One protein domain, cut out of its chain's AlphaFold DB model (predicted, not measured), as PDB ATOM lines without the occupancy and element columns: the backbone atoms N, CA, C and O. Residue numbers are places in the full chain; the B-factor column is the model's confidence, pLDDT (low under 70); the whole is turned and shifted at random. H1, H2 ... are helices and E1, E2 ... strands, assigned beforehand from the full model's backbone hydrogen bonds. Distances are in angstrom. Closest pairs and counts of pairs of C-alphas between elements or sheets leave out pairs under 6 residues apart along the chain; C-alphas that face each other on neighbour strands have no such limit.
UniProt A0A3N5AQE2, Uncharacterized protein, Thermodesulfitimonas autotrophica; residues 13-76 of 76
ATOM      1  N   GLU A  13      42.285  -4.275  20.688       90.31
ATOM      2  CA  GLU A  13      41.042  -3.528  20.555       90.31
ATOM      3  C   GLU A  13      39.950  -4.382  19.911       90.31
ATOM      4  O   GLU A  13      40.239  -5.276  19.117       90.31
ATOM      5  N   GLN A  14      38.694  -4.068  20.229       90.31
ATOM      6  CA  GLN A  14      37.561  -4.560  19.455       90.31
ATOM      7  C   GLN A  14      37.327  -3.630  18.258       90.31
ATOM      8  O   GLN A  14      37.299  -2.409  18.447       90.31
ATOM      9  N   PRO A  15      37.165  -4.169  17.038       93.06
ATOM     10  CA  PRO A  15      36.898  -3.349  15.869       93.06
ATOM     11  C   PRO A  15      35.475  -2.784  15.878       93.06
ATOM     12  O   PRO A  15      34.536  -3.418  16.355       93.06
ATOM     13  N   LEU A  16      35.313  -1.622  15.246       92.62
ATOM     14  CA  LEU A  16      34.015  -1.155  14.771       92.62
ATOM     15  C   LEU A  16      33.679  -1.945  13.507       92.62
ATOM     16  O   LEU A  16      34.373  -1.818  12.497       92.62
ATOM     17  N   GLU A  17      32.655  -2.789  13.569       92.38
ATOM     18  CA  GLU A  17      32.372  -3.754  12.512       92.38
ATOM     19  C   GLU A  17      30.959  -3.605  11.950       92.38
ATOM     20  O   GLU A  17      29.983  -3.484  12.686       92.38
ATOM     21  N   ALA A  18      30.862  -3.664  10.625       89.31
ATOM     22  CA  ALA A  18      29.616  -3.795   9.891       89.31
ATOM     23  C   ALA A  18      29.680  -5.052   9.018       89.31
ATOM     24  O   ALA A  18      30.689  -5.323   8.357       89.31
ATOM     25  N   ARG A  19      28.592  -5.825   9.004       86.94
ATOM     26  CA  ARG A  19      28.474  -7.050   8.207       86.94
ATOM     27  C   ARG A  19      27.301  -6.952   7.247       86.94
ATOM     28  O   ARG A  19      26.225  -6.488   7.602       86.94
ATOM     29  N   THR A  20      27.515  -7.458   6.045       85.12
ATOM     30  CA  THR A  20      26.482  -7.790   5.070       85.12
ATOM     31  C   THR A  20      26.528  -9.292   4.801       85.12
ATOM     32  O   THR A  20      27.404 -10.002   5.299       85.12
ATOM     33  N   ILE A  21      25.619  -9.783   3.958       82.44
ATOM     34  CA  ILE A  21      25.588 -11.191   3.535       82.44
ATOM     35  C   ILE A  21      26.912 -11.616   2.866       82.44
ATOM     36  O   ILE A  21      27.300 -12.778   2.945       82.44
ATOM     37  N   ARG A  22      27.620 -10.688   2.206       83.44
ATOM     38  CA  ARG A  22      28.816 -10.994   1.395       83.44
ATOM     39  C   ARG A  22      30.099 -10.327   1.889       83.44
ATOM     40  O   ARG A  22      31.184 -10.717   1.465       83.44
ATOM     41  N   LEU A  23      30.007  -9.320   2.756       87.44
ATOM     42  CA  LEU A  23      31.155  -8.516   3.183       87.44
ATOM     43  C   LEU A  23      31.152  -8.284   4.698       87.44
ATOM     44  O   LEU A  23      30.117  -7.970   5.273       87.44
ATOM     45  N   ALA A  24      32.322  -8.358   5.331       89.19
ATOM     46  CA  ALA A  24      32.589  -7.659   6.590       89.19
ATOM     47  C   ALA A  24      33.518  -6.489   6.329       89.19
ATOM     48  O   ALA A  24      34.535  -6.631   5.646       89.19
ATOM     49  N   ILE A  25      33.203  -5.374   6.968       90.81
ATOM     50  CA  ILE A  25      34.077  -4.220   7.072       90.81
ATOM     51  C   ILE A  25      34.361  -4.029   8.556       90.81
ATOM     52  O   ILE A  25      33.434  -3.853   9.341       90.81
ATOM     53  N   ALA A  26      35.632  -4.093   8.939       92.12
ATOM     54  CA  ALA A  26      36.078  -3.916  10.314       92.12
ATOM     55  C   ALA A  26      37.120  -2.800  10.367       92.12
ATOM     56  O   ALA A  26      38.161  -2.883   9.714       92.12
ATOM     57  N   TYR A  27      36.852  -1.758  11.143       91.94
ATOM     58  CA  TYR A  27      37.786  -0.672  11.392       91.94
ATOM     59  C   TYR A  27      38.374  -0.806  12.797       91.94
ATOM     60  O   TYR A  27      37.637  -0.981  13.762       91.94
ATOM     61  N   TYR A  28      39.696  -0.721  12.899       92.81
ATOM     62  CA  TYR A  28      40.483  -0.814  14.127       92.81
ATOM     63  C   TYR A  28      41.081   0.574  14.408       92.81
ATOM     64  O   TYR A  28      42.127   0.902  13.831       92.81
ATOM     65  N   PRO A  29      40.407   1.435  15.197       90.06
ATOM     66  CA  PRO A  29      40.795   2.834  15.342       90.06
ATOM     67  C   PRO A  29      42.177   3.036  15.960       90.06
ATOM     68  O   PRO A  29      42.917   3.903  15.496       90.06
ATOM     69  N   LYS A  30      42.556   2.245  16.974       90.50
ATOM     70  CA  LYS A  30      43.861   2.396  17.640       90.50
ATOM     71  C   LYS A  30      45.001   1.978  16.717       90.50
ATOM     72  O   LYS A  30      46.046   2.621  16.703       90.50
ATOM     73  N   ALA A  31      44.799   0.920  15.935       88.69
ATOM     74  CA  ALA A  31      45.770   0.447  14.957       88.69
ATOM     75  C   ALA A  31      45.762   1.247  13.643       88.69
ATOM     76  O   ALA A  31      46.682   1.090  12.840       88.69
ATOM     77  N   GLY A  32      44.727   2.057  13.391       89.75
ATOM     78  CA  GLY A  32      44.546   2.785  12.134       89.75
ATOM     79  C   GLY A  32      44.390   1.859  10.925       89.75
ATOM     80  O   GLY A  32      44.942   2.144   9.859       89.75
ATOM     81  N   ARG A  33      43.692   0.725  11.091       92.00
ATOM     82  CA  ARG A  33      43.541  -0.303  10.045       92.00
ATOM     83  C   ARG A  33      42.088  -0.521   9.660       92.00
ATOM     84  O   ARG A  33      41.232  -0.678  10.523       92.00
ATOM     85  N   LEU A  34      41.831  -0.608   8.358       91.06
ATOM     86  CA  LEU A  34      40.540  -0.974   7.788       91.06
ATOM     87  C   LEU A  34      40.651  -2.346   7.122       91.06
ATOM     88  O   LEU A  34      41.383  -2.518   6.152       91.06
ATOM     89  N   GLN A  35      39.922  -3.330   7.630       91.62
ATOM     90  CA  GLN A  35      39.809  -4.644   7.016       91.62
ATOM     91  C   GLN A  35      38.522  -4.754   6.213       91.62
ATOM     92  O   GLN A  35      37.438  -4.478   6.720       91.62
ATOM     93  N   ILE A  36      38.648  -5.228   4.980       90.69
ATOM     94  CA  ILE A  36      37.528  -5.578   4.114       90.69
ATOM     95  C   ILE A  36      37.666  -7.059   3.800       90.69
ATOM     96  O   ILE A  36      38.659  -7.502   3.216       90.69
ATOM     97  N   ALA A  37      36.684  -7.837   4.231       89.81
ATOM     98  CA  ALA A  37      36.663  -9.273   4.051       89.81
ATOM     99  C   ALA A  37      35.460  -9.687   3.216       89.81
ATOM    100  O   ALA A  37      34.327  -9.360   3.556       89.81
ATOM    101  N   HIS A  38      35.711 -10.457   2.163       89.25
ATOM    102  CA  HIS A  38      34.667 -11.139   1.417       89.25
ATOM    103  C   HIS A  38      34.358 -12.487   2.063       89.25
ATOM    104  O   HIS A  38      35.262 -13.308   2.284       89.25
ATOM    105  N   TYR A  39      33.078 -12.712   2.333       80.94
ATOM    106  CA  TYR A  39      32.561 -14.002   2.753       80.94
ATOM    107  C   TYR A  39      31.937 -14.726   1.569       80.94
ATOM    108  O   TYR A  39      31.230 -14.134   0.758       80.94
ATOM    109  N   HIS A  40      32.193 -16.025   1.492       65.88
ATOM    110  CA  HIS A  40      31.463 -16.940   0.634       65.88
ATOM    111  C   HIS A  40      30.624 -17.854   1.523       65.88
ATOM    112  O   HIS A  40      31.139 -18.410   2.496       65.88
ATOM    113  N   ILE A  41      29.342 -17.978   1.199       68.19
ATOM    114  CA  ILE A  41      28.431 -18.893   1.880       68.19
ATOM    115  C   ILE A  41      28.461 -20.202   1.092       68.19
ATOM    116  O   ILE A  41      28.131 -20.218  -0.090       68.19
ATOM    117  N   GLU A  42      28.911 -21.276   1.733       73.06
ATOM    118  CA  GLU A  42      28.934 -22.628   1.175       73.06
ATOM    119  C   GLU A  42      28.073 -23.521   2.080       73.06
ATOM    120  O   GLU A  42      28.491 -23.895   3.179       73.06
ATOM    121  N   GLY A  43      26.831 -23.782   1.656       76.38
ATOM    122  CA  GLY A  43      25.808 -24.378   2.524       76.38
ATOM    123  C   GLY A  43      25.538 -23.499   3.751       76.38
ATOM    124  O   GLY A  43      25.404 -22.286   3.619       76.38
ATOM    125  N   ASP A  44      25.544 -24.096   4.945       80.38
ATOM    126  CA  ASP A  44      25.386 -23.379   6.224       80.38
ATOM    127  C   ASP A  44      26.697 -22.767   6.756       80.38
ATOM    128  O   ASP A  44      26.740 -22.207   7.852       80.38
ATOM    129  N   THR A  45      27.801 -22.861   6.003       72.88
ATOM    130  CA  THR A  45      29.107 -22.363   6.454       72.88
ATOM    131  C   THR A  45      29.456 -21.028   5.802       72.88
ATOM    132  O   THR A  45      29.653 -20.933   4.589       72.88
ATOM    133  N   ILE A  46      29.637 -19.990   6.621       72.38
ATOM    134  CA  ILE A  46      30.199 -18.707   6.185       72.38
ATOM    135  C   ILE A  46      31.728 -18.811   6.213       72.38
ATOM    136  O   ILE A  46      32.345 -18.806   7.280       72.38
ATOM    137  N   ARG A  47      32.366 -18.886   5.040       72.94
ATOM    138  CA  ARG A  47      33.832 -18.917   4.916       72.94
ATOM    139  C   ARG A  47      34.388 -17.560   4.509       72.94
ATOM    140  O   ARG A  47      33.929 -16.931   3.559       72.94
ATOM    141  N   ARG A  48      35.434 -17.113   5.207       72.69
ATOM    142  CA  ARG A  48      36.179 -15.889   4.873       72.69
ATOM    143  C   ARG A  48      37.175 -16.215   3.760       72.69
ATOM    144  O   ARG A  48      38.148 -16.916   4.003       72.69
ATOM    145  N   ASN A  49      36.904 -15.759   2.537       74.50
ATOM    146  CA  ASN A  49      37.644 -16.201   1.349       74.50
ATOM    147  C   ASN A  49      38.823 -15.268   1.027       74.50
ATOM    148  O   ASN A  49      39.944 -15.711   0.792       74.50
ATOM    149  N   ARG A  50      38.598 -13.950   1.066       83.69
ATOM    150  CA  ARG A  50      39.645 -12.945   0.828       83.69
ATOM    151  C   ARG A  50      39.528 -11.818   1.836       83.69
ATOM    152  O   ARG A  50      38.439 -11.284   2.030       83.69
ATOM    153  N   VAL A  51      40.648 -11.460   2.454       89.12
ATOM    154  CA  VAL A  51      40.741 -10.339   3.393       89.12
ATOM    155  C   VAL A  51      41.807  -9.385   2.892       89.12
ATOM    156  O   VAL A  51      42.954  -9.781   2.693       89.12
ATOM    157  N   VAL A  52      41.427  -8.127   2.717       89.94
ATOM    158  CA  VAL A  52      42.347  -7.022   2.460       89.94
ATOM    159  C   VAL A  52      42.384  -6.159   3.711       89.94
ATOM    160  O   VAL A  52      41.349  -5.887   4.312       89.94
ATOM    161  N   THR A  53      43.580  -5.762   4.134       90.88
ATOM    162  CA  THR A  53      43.770  -4.800   5.223       90.88
ATOM    163  C   THR A  53      44.433  -3.566   4.638       90.88
ATOM    164  O   THR A  53      45.532  -3.677   4.109       90.88
ATOM    165  N   LEU A  54      43.755  -2.427   4.720       90.00
ATOM    166  CA  LEU A  54      44.265  -1.118   4.339       90.00
ATOM    167  C   LEU A  54      44.759  -0.413   5.601       90.00
ATOM    168  O   LEU A  54      43.987  -0.185   6.536       90.00
ATOM    169  N   ALA A  55      46.043  -0.085   5.639       90.81
ATOM    170  CA  ALA A  55      46.611   0.794   6.643       90.81
ATOM    171  C   ALA A  55      46.600   2.248   6.151       90.81
ATOM    172  O   ALA A  55      46.405   2.542   4.966       90.81
ATOM    173  N   ARG A  56      46.836   3.186   7.070       85.81
ATOM    174  CA  ARG A  56      46.944   4.611   6.736       85.81
ATOM    175  C   ARG A  56      48.022   4.866   5.680       85.81
ATOM    176  O   ARG A  56      47.835   5.713   4.810       85.81
ATOM    177  N   GLU A  57      49.128   4.133   5.744       88.75
ATOM    178  CA  GLU A  57      50.255   4.254   4.821       88.75
ATOM    179  C   GLU A  57      49.878   3.810   3.403       88.75
ATOM    180  O   GLU A  57      50.344   4.413   2.438       88.75
ATOM    181  N   ASP A  58      49.002   2.811   3.264       88.06
ATOM    182  CA  ASP A  58      48.523   2.343   1.959       88.06
ATOM    183  C   ASP A  58      47.675   3.424   1.277       88.06
ATOM    184  O   ASP A  58      47.894   3.753   0.113       88.06
ATOM    185  N   LEU A  59      46.763   4.051   2.030       85.81
ATOM    186  CA  LEU A  59      45.941   5.161   1.537       85.81
ATOM    187  C   LEU A  59      46.753   6.439   1.288       85.81
ATOM    188  O   LEU A  59      46.373   7.255   0.452       85.81
ATOM    189  N   ALA A  60      47.862   6.631   2.007       87.69
ATOM    190  CA  ALA A  60      48.790   7.729   1.747       87.69
ATOM    191  C   ALA A  60      49.582   7.511   0.448       87.69
ATOM    192  O   ALA A  60      49.849   8.470  -0.270       87.69
ATOM    193  N   ARG A  61      49.934   6.257   0.134       92.31
ATOM    194  CA  ARG A  61      50.626   5.875  -1.107       92.31
ATOM    195  C   ARG A  61      49.702   5.785  -2.320       92.31
ATOM    196  O   ARG A  61      50.200   5.740  -3.439       92.31
ATOM    197  N   ASN A  62      48.390   5.729  -2.106       90.75
ATOM    198  CA  ASN A  62      47.388   5.610  -3.161       90.75
ATOM    199  C   ASN A  62      46.247   6.626  -2.934       90.75
ATOM    200  O   ASN A  62      45.165   6.270  -2.445       90.75
ATOM    201  N   PRO A  63      46.499   7.923  -3.199       89.94
ATOM    202  CA  PRO A  63      45.546   8.993  -2.911       89.94
ATOM    203  C   PRO A  63      44.229   8.857  -3.690       89.94
ATOM    204  O   PRO A  63      43.184   9.270  -3.184       89.94
ATOM    205  N   GLU A  64      44.244   8.238  -4.869       92.50
ATOM    206  CA  GLU A  64      43.065   7.950  -5.688       92.50
ATOM    207  C   GLU A  64      42.097   7.015  -4.954       92.50
ATOM    208  O   GLU A  64      40.899   7.293  -4.874       92.50
ATOM    209  N   ALA A  65      42.614   5.945  -4.337       87.56
ATOM    210  CA  ALA A  65      41.808   5.024  -3.538       87.56
ATOM    211  C   ALA A  65      41.156   5.737  -2.341       87.56
ATOM    212  O   ALA A  65      39.971   5.541  -2.060       87.56
ATOM    213  N   LYS A  66      41.903   6.618  -1.663       89.06
ATOM    214  CA  LYS A  66      41.369   7.453  -0.578       89.06
ATOM    215  C   LYS A  66      40.243   8.367  -1.073       89.06
ATOM    216  O   LYS A  66      39.214   8.467  -0.407       89.06
ATOM    217  N   GLN A  67      40.428   9.040  -2.208       92.75
ATOM    218  CA  GLN A  67      39.403   9.925  -2.766       92.75
ATOM    219  C   GLN A  67      38.138   9.162  -3.156       92.75
ATOM    220  O   GLN A  67      37.042   9.621  -2.839       92.75
ATOM    221  N   LEU A  68      38.278   7.986  -3.774       90.88
ATOM    222  CA  LEU A  68      37.143   7.149  -4.154       90.88
ATOM    223  C   LEU A  68      36.313   6.729  -2.933       90.88
ATOM    224  O   LEU A  68      35.089   6.851  -2.955       90.88
ATOM    225  N   LEU A  69      36.973   6.304  -1.850       86.62
ATOM    226  CA  LEU A  69      36.303   5.945  -0.597       86.62
ATOM    227  C   LEU A  69      35.548   7.138   0.007       86.62
ATOM    228  O   LEU A  69      34.391   7.005   0.392       86.62
ATOM    229  N   LEU A  70      36.178   8.316   0.058       90.06
ATOM    230  CA  LEU A  70      35.533   9.528   0.574       90.06
ATOM    231  C   LEU A  70      34.347   9.971  -0.286       90.06
ATOM    232  O   LEU A  70      33.363  10.462   0.258       90.06
ATOM    233  N   LYS A  71      34.435   9.812  -1.612       93.25
ATOM    234  CA  LYS A  71      33.336  10.127  -2.526       93.25
ATOM    235  C   LYS A  71      32.147   9.197  -2.292       93.25
ATOM    236  O   LYS A  71      31.051   9.692  -2.068       93.25
ATOM    237  N   ALA A  72      32.378   7.885  -2.256       87.75
ATOM    238  CA  ALA A  72      31.323   6.900  -2.014       87.75
ATOM    239  C   ALA A  72      30.574   7.144  -0.689       87.75
ATOM    240  O   ALA A  72      29.367   6.961  -0.628       87.75
ATOM    241  N   LEU A  73      31.277   7.599   0.355       83.50
ATOM    242  CA  LEU A  73      30.671   7.921   1.651       83.50
ATOM    243  C   LEU A  73      29.833   9.208   1.658       83.50
ATOM    244  O   LEU A  73      29.016   9.374   2.552       83.50
ATOM    245  N   ARG A  74      30.069  10.138   0.726       90.06
ATOM    246  CA  ARG A  74      29.328  11.412   0.632       90.06
ATOM    247  C   ARG A  74      28.060  11.314  -0.211       90.06
ATOM    248  O   ARG A  74      27.232  12.210  -0.137       90.06
ATOM    249  N   GLU A  75      27.965  10.292  -1.054       82.62
ATOM    250  CA  GLU A  75      26.821  10.051  -1.943       82.62
ATOM    251  C   GLU A  75      25.759   9.127  -1.307       82.62
ATOM    252  O   GLU A  75      24.780   8.783  -1.966       82.62
ATOM    253  N   LEU A  76      25.951   8.746  -0.036       61.03
ATOM    254  CA  LEU A  76      25.005   8.023   0.823       61.03
ATOM    255  C   LEU A  76      24.365   8.981   1.833       61.03
ATOM    256  O   LEU A  76      23.172   8.771   2.140       61.03
TER     257      LEU A  76
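What this domain is: This is residues 13 to 76 of the 76 residues of an uncharacterized protein of Thermodesulfitimonas autotrophica (UniProt A0A3N5AQE2). A twisted four-stranded sheet has no helix over either face; its long E3-E4 hairpin reaches past E1 and E2, and at the other end of E4 the helices H1 and H2 make a corner, residues 60 to 65 and 70 to 76 sticking out. The printed part has 64 residues, four strands then two helices, class mixed; E1-E2-E3-E4 is an antiparallel meander, each strand the neighbour of the one before. It is loose, radius of gyration of the C-alphas 13.4 A, spans 39 by 29 by 19 A.

Where its parts are: E4 is residues 45 to 55, 29.0 A; E3 33 to 42, 28.1 A; E2 23 to 28, 16.3 A; E1 16 to 19, 10.4 A, from C-alpha 16 at (34.015, -1.155, 14.771). H1 is 56 to 61, 8.8 A; H2 63 to 74, 16.8 A, to C-alpha 74 at (29.328, 11.412, 0.632).

How they stand to each other: Within hydrogen-bond range are N 36 and O 52 in hairpin E3-E4, N 26 and O 35 in E2-E3, N 18 and O 25 in E1-E2, each 2.9 A. H1 and H2 only just touch, with 3 pairs of C-alphas within 8 A, only at the corner, through residues 65 to 66 of H2 alone; the closest C-alphas, Leu 59 and Lys 66, are 5.5 A apart. In both, every O i to N i+4 pair is within range.

The domain as a whole: The farthest C-alphas, Gly 43 and Ala 60, are 39.5 A apart. The printed part has no cut and no long link; pLDDT is under 70 at residues 40 to 41 and 76.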